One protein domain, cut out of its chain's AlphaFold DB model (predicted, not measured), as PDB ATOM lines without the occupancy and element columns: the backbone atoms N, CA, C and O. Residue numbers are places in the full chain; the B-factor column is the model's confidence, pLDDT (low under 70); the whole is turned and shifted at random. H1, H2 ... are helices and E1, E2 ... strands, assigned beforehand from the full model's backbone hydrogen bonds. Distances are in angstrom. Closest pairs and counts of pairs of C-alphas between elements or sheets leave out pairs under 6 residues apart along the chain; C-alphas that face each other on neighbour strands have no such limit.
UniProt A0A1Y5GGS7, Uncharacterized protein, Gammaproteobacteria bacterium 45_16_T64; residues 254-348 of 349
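Overview. This is residues 254 to 348 of the 349 residues of an uncharacterized protein of Gammaproteobacteria bacterium 45_16_T64 (UniProt A0A1Y5GGS7). A five-stranded sheet, E2 E1 E7 E6 E3, curls like part of a barrel, and the hairpin of E4 and E5 covers its open side, so loosely that the ring is not closed; the short helix H1 sits at one side, between E4 and E6. The long hairpin of E6 and E7 runs along the longest axis. The printed part has 95 residues, with one named helix and seven named strands in the order E1 E2 E3 H1 E4 E5 E6 E7; the class is mostly strand. The five-stranded sheet is mixed, and E4 and E5 form a second, antiparallel sheet. The whole is compact, with a radius of gyration of the C-alphas of 13.4 A, and elongated, spanning 42 by 27 by 22 A.

Along the chain. In the large sheet, E7 is residues 338 to 347, 29.8 A long, and ends with C-alpha 347 at (234.171, 204.613, 273.262). E6 is residues 324 to 332, 26.2 A long. E1, residues 254 to 258, is 13.2 A long and begins with C-alpha 254 at (236.340, 196.257, 279.942). E2 is residues 261 to 264, and E3 is residues 284 to 286. In the other sheet, E4, residues 298 to 303, is 15.5 A long, and E5, residues 308 to 313, is 16.6 A long. H1 is residues 289 to 294, with C-alpha 289 at (220.394, 192.112, 289.060).

Arrangement. The large sheet is strongly twisted, with edge strands E2 and E3. E7 and E6, a hairpin, are antiparallel at 158 degrees, with N 326 and O 343 2.8 A apart, within hydrogen-bond range. E1 is parallel to E7 at 26 degrees, with N 255 and O 344 at 2.8 A. E2 and E1, a hairpin, are antiparallel, with N 263 and O 256 at 2.8 A. E6 and E3 are antiparallel, with N 331 and O 285 at 2.8 A. The hairpin of E4 and E5 is antiparallel at 153 degrees, with N 301 and O 310 at 2.8 A. The closest C-alphas of E2 and E5 are those of Pro 262 and Leu 313, 6.0 A apart. E1 and E5 are near each other. E4 and E6 are only just apart, at 8.3 A. H1 only grazes the large sheet, with its residues 289 to 292; its closest C-alphas to E4 are those of Asn 293 and Thr 299, 6.1 A apart. In H1 every O i to N i+4 pair is within hydrogen-bond range.

Size, cuts and confidence. The C-alphas farthest apart are those of Thr 259 and Thr 335, 42.0 A. The printed part has no cut. The link from E2 to E3, residues 265 to 283, is long; within it residues 273 to 274 pair with 277 to 278, antiparallel. The mean pLDDT of the printed part is 93.8, and no printed residue is under 70.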
ATOM      1  N   TRP A 254     236.253 195.170 280.901       95.56
ATOM      2  CA  TRP A 254     236.340 196.257 279.942       95.56
ATOM      3  C   TRP A 254     235.685 195.890 278.621       95.56
ATOM      4  O   TRP A 254     236.047 194.899 277.988       95.56
ATOM      5  N   PHE A 255     234.787 196.747 278.156       96.00
ATOM      6  CA  PHE A 255     234.218 196.694 276.820       96.00
ATOM      7  C   PHE A 255     234.567 197.952 276.032       96.00
ATOM      8  O   PHE A 255     234.644 199.058 276.563       96.00
ATOM      9  N   ASN A 256     234.719 197.770 274.730       93.81
ATOM     10  CA  ASN A 256     234.771 198.830 273.743       93.81
ATOM     11  C   ASN A 256     233.404 198.970 273.081       93.81
ATOM     12  O   ASN A 256     232.800 197.966 272.714       93.81
ATOM     13  N   ASN A 257     232.954 200.197 272.851       91.88
ATOM     14  CA  ASN A 257     231.814 200.504 271.997       91.88
ATOM     15  C   ASN A 257     232.320 201.160 270.706       91.88
ATOM     16  O   ASN A 257     232.751 202.314 270.723       91.88
ATOM     17  N   ASP A 258     232.281 200.420 269.595       88.25
ATOM     18  CA  ASP A 258     232.501 200.973 268.256       88.25
ATOM     19  C   ASP A 258     231.139 201.278 267.631       88.25
ATOM     20  O   ASP A 258     230.448 200.388 267.135       88.25
ATOM     21  N   THR A 259     230.734 202.546 267.701       84.50
ATOM     22  CA  THR A 259     229.547 203.074 267.007       84.50
ATOM     23  C   THR A 259     228.249 202.267 267.216       84.50
ATOM     24  O   THR A 259     227.439 202.122 266.303       84.50
ATOM     25  N   GLY A 260     228.014 201.771 268.438       88.06
ATOM     26  CA  GLY A 260     226.818 200.999 268.806       88.06
ATOM     27  C   GLY A 260     227.013 199.478 268.780       88.06
ATOM     28  O   GLY A 260     226.069 198.730 269.042       88.06
ATOM     29  N   SER A 261     228.226 199.014 268.470       91.62
ATOM     30  CA  SER A 261     228.610 197.601 268.493       91.62
ATOM     31  C   SER A 261     229.574 197.350 269.656       91.62
ATOM     32  O   SER A 261     230.784 197.553 269.503       91.62
ATOM     33  N   PRO A 262     229.071 196.947 270.838       94.56
ATOM     34  CA  PRO A 262     229.936 196.666 271.966       94.56
ATOM     35  C   PRO A 262     230.709 195.356 271.754       94.56
ATOM     36  O   PRO A 262     230.202 194.384 271.198       94.56
ATOM     37  N   SER A 263     231.958 195.323 272.203       94.56
ATOM     38  CA  SER A 263     232.827 194.147 272.156       94.56
ATOM     39  C   SER A 263     233.778 194.146 273.344       94.56
ATOM     40  O   SER A 263     234.106 195.205 273.875       94.56
ATOM     41  N   ILE A 264     234.213 192.968 273.791       95.38
ATOM     42  CA  ILE A 264     235.180 192.878 274.889       95.38
ATOM     43  C   ILE A 264     236.485 193.587 274.493       95.38
ATOM     44  O   ILE A 264     236.993 193.407 273.381       95.38
ATOM     45  N   ALA A 265     237.017 194.427 275.378       93.25
ATOM     46  CA  ALA A 265     238.259 195.135 275.114       93.25
ATOM     47  C   ALA A 265     239.446 194.150 275.083       93.25
ATOM     48  O   ALA A 265     239.448 193.159 275.825       93.25
ATOM     49  N   PRO A 266     240.477 194.393 274.252       90.62
ATOM     50  CA  PRO A 266     241.663 193.545 274.217       90.62
ATOM     51  C   PRO A 266     242.290 193.380 275.608       90.62
ATOM     52  O   PRO A 266     242.586 194.364 276.276       90.62
ATOM     53  N   GLY A 267     242.515 192.132 276.026       87.81
ATOM     54  CA  GLY A 267     243.099 191.813 277.336       87.81
ATOM     55  C   GLY A 267     242.094 191.715 278.490       87.81
ATOM     56  O   GLY A 267     242.494 191.306 279.578       87.81
ATOM     57  N   SER A 268     240.815 192.020 278.259       92.44
ATOM     58  CA  SER A 268     239.740 191.779 279.226       92.44
ATOM     59  C   SER A 268     239.101 190.402 279.034       92.44
ATOM     60  O   SER A 268     239.128 189.830 277.944       92.44
ATOM     61  N   ASP A 269     238.493 189.888 280.102       93.50
ATOM     62  CA  ASP A 269     237.633 188.703 280.093       93.50
ATOM     63  C   ASP A 269     236.191 189.146 280.356       93.50
ATOM     64  O   ASP A 269     235.967 190.062 281.142       93.50
ATOM     65  N   ALA A 270     235.219 188.518 279.698       95.81
ATOM     66  CA  ALA A 270     233.799 188.747 279.950       95.81
ATOM     67  C   ALA A 270     233.300 188.012 281.210       95.81
ATOM     68  O   ALA A 270     232.136 188.140 281.579       95.81
ATOM     69  N   THR A 271     234.154 187.227 281.864       97.06
ATOM     70  CA  THR A 271     233.841 186.451 283.066       97.06
ATOM     71  C   THR A 271     234.388 187.141 284.308       97.06
ATOM     72  O   THR A 271     235.577 187.464 284.381       97.06
ATOM     73  N   PHE A 272     233.555 187.311 285.332       97.38
ATOM     74  CA  PHE A 272     234.017 187.878 286.596       97.38
ATOM     75  C   PHE A 272     234.983 186.944 287.327       97.38
ATOM     76  O   PHE A 272     234.726 185.748 287.499       97.38
ATOM     77  N   SER A 273     236.081 187.513 287.822       95.56
ATOM     78  CA  SER A 273     237.097 186.798 288.594       95.56
ATOM     79  C   SER A 273     237.679 187.659 289.712       95.56
ATOM     80  O   SER A 273     237.763 188.878 289.582       95.56
ATOM     81  N   ILE A 274     238.091 187.003 290.795       93.62
ATOM     82  CA  ILE A 274     238.845 187.552 291.928       93.62
ATOM     83  C   ILE A 274     240.154 186.770 291.991       93.62
ATOM     84  O   ILE A 274     240.124 185.541 291.959       93.62
ATOM     85  N   ASP A 275     241.296 187.454 292.044       90.25
ATOM     86  CA  ASP A 275     242.621 186.822 292.156       90.25
ATOM     87  C   ASP A 275     242.833 185.676 291.138       90.25
ATOM     88  O   ASP A 275     243.330 184.595 291.457       90.25
ATOM     89  N   LEU A 276     242.400 185.907 289.889       87.31
ATOM     90  CA  LEU A 276     242.434 184.960 288.756       87.31
ATOM     91  C   LEU A 276     241.529 183.720 288.890       87.31
ATOM     92  O   LEU A 276     241.565 182.839 288.030       87.31
ATOM     93  N   SER A 277     240.696 183.652 289.925       93.56
ATOM     94  CA  SER A 277     239.683 182.613 290.109       93.56
ATOM     95  C   SER A 277     238.301 183.164 289.780       93.56
ATOM     96  O   SER A 277     237.931 184.247 290.226       93.56
ATOM     97  N   THR A 278     237.515 182.437 288.992       95.25
ATOM     98  CA  THR A 278     236.159 182.868 288.627       95.25
ATOM     99  C   THR A 278     235.260 182.968 289.855       95.25
ATOM    100  O   THR A 278     235.302 182.103 290.733       95.25
ATOM    101  N   ILE A 279     234.405 183.990 289.900       95.62
ATOM    102  CA  ILE A 279     233.394 184.100 290.956       95.62
ATOM    103  C   ILE A 279     232.333 183.027 290.716       95.62
ATOM    104  O   ILE A 279     231.684 183.017 289.672       95.62
ATOM    105  N   SER A 280     232.177 182.124 291.685       95.50
ATOM    106  CA  SER A 280     231.269 180.985 291.563       95.50
ATOM    107  C   SER A 280     229.826 181.357 291.899       95.50
ATOM    108  O   SER A 280     229.559 181.892 292.982       95.50
ATOM    109  N   SER A 281     228.888 180.986 291.029       95.38
ATOM    110  CA  SER A 281     227.447 181.153 291.261       95.38
ATOM    111  C   SER A 281     226.874 180.224 292.339       95.38
ATOM    112  O   SER A 281     225.841 180.513 292.934       95.38
ATOM    113  N   ASN A 282     227.602 179.167 292.710       95.06
ATOM    114  CA  ASN A 282     227.279 178.355 293.888       95.06
ATOM    115  C   ASN A 282     227.573 179.079 295.213       95.06
ATOM    116  O   ASN A 282     227.070 178.686 296.265       95.06
ATOM    117  N   THR A 283     228.429 180.104 295.184       95.56
ATOM    118  CA  THR A 283     228.849 180.852 296.382       95.56
ATOM    119  C   THR A 283     228.200 182.229 296.451       95.56
ATOM    120  O   THR A 283     227.878 182.704 297.542       95.56
ATOM    121  N   TYR A 284     227.998 182.864 295.300       96.38
ATOM    122  CA  TYR A 284     227.480 184.219 295.185       96.38
ATOM    123  C   TYR A 284     226.224 184.259 294.327       96.38
ATOM    124  O   TYR A 284     226.034 183.425 293.455       96.38
ATOM    125  N   LYS A 285     225.401 185.279 294.545       95.62
ATOM    126  CA  LYS A 285     224.334 185.719 293.637       95.62
ATOM    127  C   LYS A 285     224.519 187.206 293.336       95.62
ATOM    128  O   LYS A 285     225.172 187.907 294.111       95.62
ATOM    129  N   ILE A 286     223.911 187.706 292.267       96.56
ATOM    130  CA  ILE A 286     223.939 189.139 291.947       96.56
ATOM    131  C   ILE A 286     222.802 189.836 292.690       96.56
ATOM    132  O   ILE A 286     221.626 189.550 292.464       96.56
ATOM    133  N   ALA A 287     223.153 190.743 293.598       95.88
ATOM    134  CA  ALA A 287     222.199 191.431 294.458       95.88
ATOM    135  C   ALA A 287     221.397 192.491 293.689       95.88
ATOM    136  O   ALA A 287     220.184 192.570 293.847       95.88
ATOM    137  N   ASN A 288     222.052 193.260 292.816       96.00
ATOM    138  CA  ASN A 288     221.446 194.346 292.041       96.00
ATOM    139  C   ASN A 288     221.047 193.927 290.609       96.00
ATOM    140  O   ASN A 288     221.010 194.750 289.698       96.00
ATOM    141  N   GLN A 289     220.711 192.648 290.394       95.81
ATOM    142  CA  GLN A 289     220.394 192.112 289.060       95.81
ATOM    143  C   GLN A 289     219.249 192.870 288.371       95.81
ATOM    144  O   GLN A 289     219.297 193.102 287.167       95.81
ATOM    145  N   ALA A 290     218.211 193.252 289.122       94.75
ATOM    146  CA  ALA A 290     217.070 193.980 288.568       94.75
ATOM    147  C   ALA A 290     217.467 195.372 288.047       94.75
ATOM    148  O   ALA A 290     216.978 195.777 286.997       94.75
ATOM    149  N   GLU A 291     218.371 196.067 288.745       94.38
ATOM    150  CA  GLU A 291     218.896 197.374 288.327       94.38
ATOM    151  C   GLU A 291     219.742 197.240 287.060       94.38
ATOM    152  O   GLU A 291     219.534 197.979 286.103       94.38
ATOM    153  N   ILE A 292     220.628 196.239 287.012       95.94
ATOM    154  CA  ILE A 292     221.447 195.942 285.829       95.94
ATOM    155  C   ILE A 292     220.553 195.622 284.626       95.94
ATOM    156  O   ILE A 292     220.720 196.199 283.557       95.94
ATOM    157  N   ASN A 293     219.562 194.743 284.799       94.50
ATOM    158  CA  ASN A 293     218.649 194.361 283.722       94.50
ATOM    159  C   ASN A 293     217.799 195.545 283.229       94.50
ATOM    160  O   ASN A 293     217.428 195.578 282.057       94.50
ATOM    161  N   ALA A 294     217.490 196.513 284.099       95.12
ATOM    162  CA  ALA A 294     216.733 197.707 283.732       95.12
ATOM    163  C   ALA A 294     217.499 198.639 282.779       95.12
ATOM    164  O   ALA A 294     216.864 199.418 282.072       95.12
ATOM    165  N   LEU A 295     218.833 198.534 282.712       95.94
ATOM    166  CA  LEU A 295     219.647 199.267 281.738       95.94
ATOM    167  C   LEU A 295     219.411 198.785 280.296       95.94
ATOM    168  O   LEU A 295     219.630 199.540 279.355       95.94
ATOM    169  N   GLY A 296     218.994 197.528 280.098       95.62
ATOM    170  CA  GLY A 296     218.657 196.948 278.789       95.62
ATOM    171  C   GLY A 296     219.843 196.642 277.862       95.62
ATOM    172  O   GLY A 296     219.751 195.741 277.032       95.62
ATOM    173  N   TRP A 297     220.972 197.336 278.017       95.69
ATOM    174  CA  TRP A 297     222.167 197.184 277.179       95.69
ATOM    175  C   TRP A 297     223.257 196.289 277.785       95.69
ATOM    176  O   TRP A 297     224.205 195.933 277.089       95.69
ATOM    177  N   ILE A 298     223.127 195.903 279.055       97.50
ATOM    178  CA  ILE A 298     224.032 194.991 279.763       97.50
ATOM    179  C   ILE A 298     223.237 193.830 280.349       97.50
ATOM    180  O   ILE A 298     222.132 193.991 280.864       97.50
ATOM    181  N   THR A 299     223.804 192.633 280.278       96.31
ATOM    182  CA  THR A 299     223.319 191.461 280.998       96.31
ATOM    183  C   THR A 299     224.488 190.831 281.730       96.31
ATOM    184  O   THR A 299     225.537 190.590 281.141       96.31
ATOM    185  N   VAL A 300     224.297 190.538 283.013       97.00
ATOM    186  CA  VAL A 300     225.187 189.639 283.745       97.00
ATOM    187  C   VAL A 300     224.417 188.356 283.983       97.00
ATOM    188  O   VAL A 300     223.371 188.375 284.633       97.00
ATOM    189  N   GLN A 301     224.890 187.268 283.388       94.19
ATOM    190  CA  GLN A 301     224.202 185.989 283.375       94.19
ATOM    191  C   GLN A 301     225.024 184.930 284.102       94.19
ATOM    192  O   GLN A 301     226.228 184.785 283.885       94.19
ATOM    193  N   GLU A 302     224.343 184.152 284.936       93.31
ATOM    194  CA  GLU A 302     224.884 182.906 285.457       93.31
ATOM    195  C   GLU A 302     224.975 181.861 284.338       93.31
ATOM    196  O   GLU A 302     223.989 181.545 283.669       93.31
ATOM    197  N   ASN A 303     226.160 181.291 284.151       91.81
ATOM    198  CA  ASN A 303     226.345 180.114 283.322       91.81
ATOM    199  C   ASN A 303     226.321 178.869 284.207       91.81
ATOM    200  O   ASN A 303     227.330 178.515 284.810       91.81
ATOM    201  N   GLU A 304     225.189 178.167 284.229       88.31
ATOM    202  CA  GLU A 304     224.985 176.960 285.043       88.31
ATOM    203  C   GLU A 304     226.000 175.838 284.752       88.31
ATOM    204  O   GLU A 304     226.255 174.992 285.601       88.31
ATOM    205  N   SER A 305     226.583 175.797 283.546       89.31
ATOM    206  CA  SER A 305     227.534 174.741 283.166       89.31
ATOM    207  C   SER A 305     228.956 175.008 283.655       89.31
ATOM    208  O   SER A 305     229.694 174.057 283.909       89.31
ATOM    209  N   SER A 306     229.357 176.278 283.743       89.50
ATOM    210  CA  SER A 306     230.665 176.686 284.274       89.50
ATOM    211  C   SER A 306     230.594 177.224 285.702       89.50
ATOM    212  O   SER A 306     231.640 177.463 286.296       89.50
ATOM    213  N   GLU A 307     229.388 177.389 286.247       94.50
ATOM    214  CA  GLU A 307     229.114 177.983 287.558       94.50
ATOM    215  C   GLU A 307     229.720 179.392 287.691       94.50
ATOM    216  O   GLU A 307     230.210 179.766 288.754       94.50
ATOM    217  N   THR A 308     229.741 180.164 286.598       96.38
ATOM    218  CA  THR A 308     230.364 181.500 286.524       96.38
ATOM    219  C   THR A 308     229.352 182.599 286.233       96.38
ATOM    220  O   THR A 308     228.253 182.338 285.746       96.38
ATOM    221  N   PHE A 309     229.758 183.849 286.464       97.81
ATOM    222  CA  PHE A 309     229.034 185.037 286.014       97.81
ATOM    223  C   PHE A 309     229.705 185.646 284.785       97.81
ATOM    224  O   PHE A 309     230.853 186.090 284.862       97.81
ATOM    225  N   ASN A 310     228.970 185.688 283.675       97.19
ATOM    226  CA  ASN A 310     229.439 186.214 282.398       97.19
ATOM    227  C   ASN A 310     228.683 187.496 282.050       97.19
ATOM    228  O   ASN A 310     227.475 187.590 282.268       97.19
ATOM    229  N   VAL A 311     229.390 188.467 281.487       97.75
ATOM    230  CA  VAL A 311     228.843 189.751 281.058       97.75
ATOM    231  C   VAL A 311     228.689 189.761 279.548       97.75
ATOM    232  O   VAL A 311     229.625 189.454 278.811       97.75
ATOM    233  N   GLU A 312     227.518 190.168 279.086       96.00
ATOM    234  CA  GLU A 312     227.251 190.444 277.683       96.00
ATOM    235  C   GLU A 312     226.694 191.858 277.551       96.00
ATOM    236  O   GLU A 312     225.840 192.281 278.335       96.00
ATOM    237  N   LEU A 313     227.195 192.592 276.559       96.31
ATOM    238  CA  LEU A 313     226.643 193.880 276.167       96.31
ATOM    239  C   LEU A 313     225.888 193.731 274.852       96.31
ATOM    240  O   LEU A 313     226.350 193.053 273.934       96.31
ATOM    241  N   HIS A 314     224.762 194.424 274.751       94.38
ATOM    242  CA  HIS A 314     223.863 194.374 273.606       94.38
ATOM    243  C   HIS A 314     223.831 195.722 272.899       94.38
ATOM    244  O   HIS A 314     223.901 196.779 273.529       94.38
ATOM    245  N   THR A 315     223.668 195.700 271.577       93.69
ATOM    246  CA  THR A 315     223.302 196.911 270.838       93.69
ATOM    247  C   THR A 315     221.936 197.388 271.324       93.69
ATOM    248  O   THR A 315     220.952 196.652 271.254       93.69
ATOM    249  N   HIS A 316     221.885 198.624 271.806       94.19
ATOM    250  CA  HIS A 316     220.701 199.230 272.401       94.19
ATOM    251  C   HIS A 316     220.764 200.752 272.234       94.19
ATOM    252  O   HIS A 316     221.859 201.314 272.177       94.19
ATOM    253  N   ASP A 317     219.610 201.418 272.198       92.06
ATOM    254  CA  ASP A 317     219.541 202.878 272.029       92.06
ATOM    255  C   ASP A 317     220.154 203.632 273.224       92.06
ATOM    256  O   ASP A 317     220.767 204.683 273.047       92.06
ATOM    257  N   ASP A 318     220.051 203.054 274.422       92.88
ATOM    258  CA  ASP A 318     220.636 203.589 275.663       92.88
ATOM    259  C   ASP A 318     222.080 203.115 275.924       92.88
ATOM    260  O   ASP A 318     222.625 203.367 277.000       92.88
ATOM    261  N   LEU A 319     222.713 202.405 274.977       93.56
ATOM    262  CA  LEU A 319     224.109 201.993 275.132       93.56
ATOM    263  C   LEU A 319     224.997 203.248 275.279       93.56
ATOM    264  O   LEU A 319     224.939 204.135 274.418       93.56
ATOM    265  N   PRO A 320     225.851 203.341 276.317       92.62
ATOM    266  CA  PRO A 320     226.598 204.562 276.572       92.62
ATOM    267  C   PRO A 320     227.525 204.962 275.420       92.62
ATOM    268  O   PRO A 320     228.258 204.146 274.853       92.62
ATOM    269  N   THR A 321     227.510 206.256 275.100       90.25
ATOM    270  CA  THR A 321     228.385 206.877 274.086       90.25
ATOM    271  C   THR A 321     229.602 207.573 274.699       90.25
ATOM    272  O   THR A 321     230.476 208.058 273.984       90.25
ATOM    273  N   THR A 322     229.680 207.601 276.026       91.19
ATOM    274  CA  THR A 322     230.789 208.135 276.818       91.19
ATOM    275  C   THR A 322     231.337 207.051 277.733       91.19
ATOM    276  O   THR A 322     230.673 206.042 277.977       91.19
ATOM    277  N   LEU A 323     232.546 207.269 278.256       93.75
ATOM    278  CA  LEU A 323     233.145 206.379 279.244       93.75
ATOM    279  C   LEU A 323     232.197 206.214 280.441       93.75
ATOM    280  O   LEU A 323     231.878 207.197 281.103       93.75
ATOM    281  N   THR A 324     231.722 204.991 280.668       94.69
ATOM    282  CA  THR A 324     230.659 204.705 281.643       94.69
ATOM    283  C   THR A 324     230.954 203.411 282.380       94.69
ATOM    284  O   THR A 324     231.383 202.438 281.762       94.69
ATOM    285  N   SER A 325     230.702 203.403 283.685       95.81
ATOM    286  CA  SER A 325     230.838 202.232 284.546       95.81
ATOM    287  C   SER A 325     229.482 201.792 285.080       95.81
ATOM    288  O   SER A 325     228.573 202.603 285.227       95.81
ATOM    289  N   VAL A 326     229.362 200.501 285.369       96.38
ATOM    290  CA  VAL A 326     228.232 199.902 286.080       96.38
ATOM    291  C   VAL A 326     228.789 199.026 287.192       96.38
ATOM    292  O   VAL A 326     229.640 198.165 286.954       96.38
ATOM    293  N   GLU A 327     228.305 199.240 288.412       97.06
ATOM    294  CA  GLU A 327     228.601 198.365 289.540       97.06
ATOM    295  C   GLU A 327     227.783 197.071 289.475       97.06
ATOM    296  O   GLU A 327     226.562 197.083 289.298       97.06
ATOM    297  N   VAL A 328     228.452 195.944 289.704       97.44
ATOM    298  CA  VAL A 328     227.818 194.634 289.878       97.44
ATOM    299  C   VAL A 328     228.083 194.150 291.296       97.44
ATOM    300  O   VAL A 328     229.232 193.943 291.674       97.44
ATOM    301  N   ILE A 329     227.031 193.970 292.092       97.00
ATOM    302  CA  ILE A 329     227.154 193.601 293.504       97.00
ATOM    303  C   ILE A 329     226.931 192.101 293.651       97.00
ATOM    304  O   ILE A 329     225.828 191.599 293.434       97.00
ATOM    305  N   PHE A 330     227.965 191.393 294.088       96.56
ATOM    306  CA  PHE A 330     227.890 189.983 294.441       96.56
ATOM    307  C   PHE A 330     227.603 189.849 295.933       96.56
ATOM    308  O   PHE A 330     228.307 190.410 296.770       96.56
ATOM    309  N   GLU A 331     226.583 189.072 296.279       95.69
ATOM    310  CA  GLU A 331     226.223 188.748 297.657       95.69
ATOM    311  C   GLU A 331     226.489 187.267 297.910       95.69
ATOM    312  O   GLU A 331     225.974 186.400 297.198       95.69
ATOM    313  N   ASN A 332     227.305 186.969 298.917       95.50
ATOM    314  CA  ASN A 332     227.574 185.603 299.330       95.50
ATOM    315  C   ASN A 332     226.281 184.964 299.852       95.50
ATOM    316  O   ASN A 332     225.665 185.474 300.787       95.50
ATOM    317  N   ILE A 333     225.887 183.828 299.281       95.19
ATOM    318  CA  ILE A 333     224.608 183.170 299.578       95.19
ATOM    319  C   ILE A 333     224.536 182.714 301.044       95.19
ATOM    320  O   ILE A 333     223.464 182.738 301.647       95.19
ATOM    321  N   ALA A 334     225.665 182.306 301.628       95.38
ATOM    322  CA  ALA A 334     225.716 181.767 302.984       95.38
ATOM    323  C   ALA A 334     225.813 182.854 304.064       95.38
ATOM    324  O   ALA A 334     225.255 182.682 305.147       95.38
ATOM    325  N   THR A 335     226.540 183.944 303.802       94.12
ATOM    326  CA  THR A 335     226.842 184.970 304.817       94.12
ATOM    327  C   THR A 335     226.112 186.293 304.607       94.12
ATOM    328  O   THR A 335     226.048 187.091 305.538       94.12
ATOM    329  N   GLY A 336     225.590 186.555 303.405       91.75
ATOM    330  CA  GLY A 336     225.047 187.859 303.015       91.75
ATOM    331  C   GLY A 336     226.109 188.950 302.827       91.75
ATOM    332  O   GLY A 336     225.763 190.098 302.562       91.75
ATOM    333  N   ALA A 337     227.400 188.622 302.968       91.25
ATOM    334  CA  ALA A 337     228.484 189.572 302.743       91.25
ATOM    335  C   ALA A 337     228.534 189.989 301.269       91.25
ATOM    336  O   ALA A 337     228.358 189.152 300.380       91.25
ATOM    337  N   ARG A 338     228.795 191.274 301.018       93.31
ATOM    338  CA  ARG A 338     228.801 191.854 299.673       93.31
ATOM    339  C   ARG A 338     230.200 192.245 299.226       93.31
ATOM    340  O   ARG A 338     231.031 192.672 300.030       93.31
ATOM    341  N   LEU A 339     230.427 192.104 297.930       93.75
ATOM    342  CA  LEU A 339     231.586 192.618 297.216       93.75
ATOM    343  C   LEU A 339     231.105 193.228 295.900       93.75
ATOM    344  O   LEU A 339     230.182 192.704 295.271       93.75
ATOM    345  N   SER A 340     231.713 194.336 295.505       95.75
ATOM    346  CA  SER A 340     231.345 195.061 294.294       95.75
ATOM    347  C   SER A 340     232.370 194.807 293.206       95.75
ATOM    348  O   SER A 340     233.562 194.769 293.481       95.75
ATOM    349  N   GLY A 341     231.897 194.606 291.983       95.75
ATOM    350  CA  GLY A 341     232.693 194.578 290.766       95.75
ATOM    351  C   GLY A 341     232.304 195.719 289.839       95.75
ATOM    352  O   GLY A 341     231.293 196.394 290.040       95.75
ATOM    353  N   ASN A 342     233.103 195.913 288.798       96.44
ATOM    354  CA  ASN A 342     232.966 197.030 287.877       96.44
ATOM    355  C   ASN A 342     232.983 196.531 286.422       96.44
ATOM    356  O   ASN A 342     233.853 195.749 286.033       96.44
ATOM    357  N   VAL A 343     232.008 196.979 285.629       97.31
ATOM    358  CA  VAL A 343     231.988 196.818 284.170       97.31
ATOM    359  C   VAL A 343     232.097 198.198 283.551       97.31
ATOM    360  O   VAL A 343     231.239 199.042 283.802       97.31
ATOM    361  N   THR A 344     233.110 198.425 282.720       96.31
ATOM    362  CA  THR A 344     233.329 199.716 282.065       96.31
ATOM    363  C   THR A 344     233.210 199.598 280.555       96.31
ATOM    364  O   THR A 344     233.757 198.686 279.936       96.31
ATOM    365  N   VAL A 345     232.516 200.563 279.954       94.81
ATOM    366  CA  VAL A 345     232.361 200.709 278.507       94.81
ATOM    367  C   VAL A 345     233.096 201.963 278.056       94.81
ATOM    368  O   VAL A 345     232.752 203.073 278.464       94.81
ATOM    369  N   ALA A 346     234.104 201.790 277.205       90.38
ATOM    370  CA  ALA A 346     234.871 202.871 276.599       90.38
ATOM    371  C   ALA A 346     234.478 203.063 275.129       90.38
ATOM    372  O   ALA A 346     234.308 202.098 274.385       90.38
ATOM    373  N   LEU A 347     234.366 204.314 274.680       82.31
ATOM    374  CA  LEU A 347     234.171 204.613 273.262       82.31
ATOM    375  C   LEU A 347     235.508 204.481 272.519       82.31
ATOM    376  O   LEU A 347     236.480 205.152 272.878       82.31
ATOM    377  N   LEU A 348     235.545 203.674 271.457       70.75
ATOM    378  CA  LEU A 348     236.661 203.717 270.512       70.75
ATOM    379  C   LEU A 348     236.511 204.970 269.640       70.75
ATOM    380  O   LEU A 348     235.475 205.170 269.005       70.75
TER     381      LEU A 348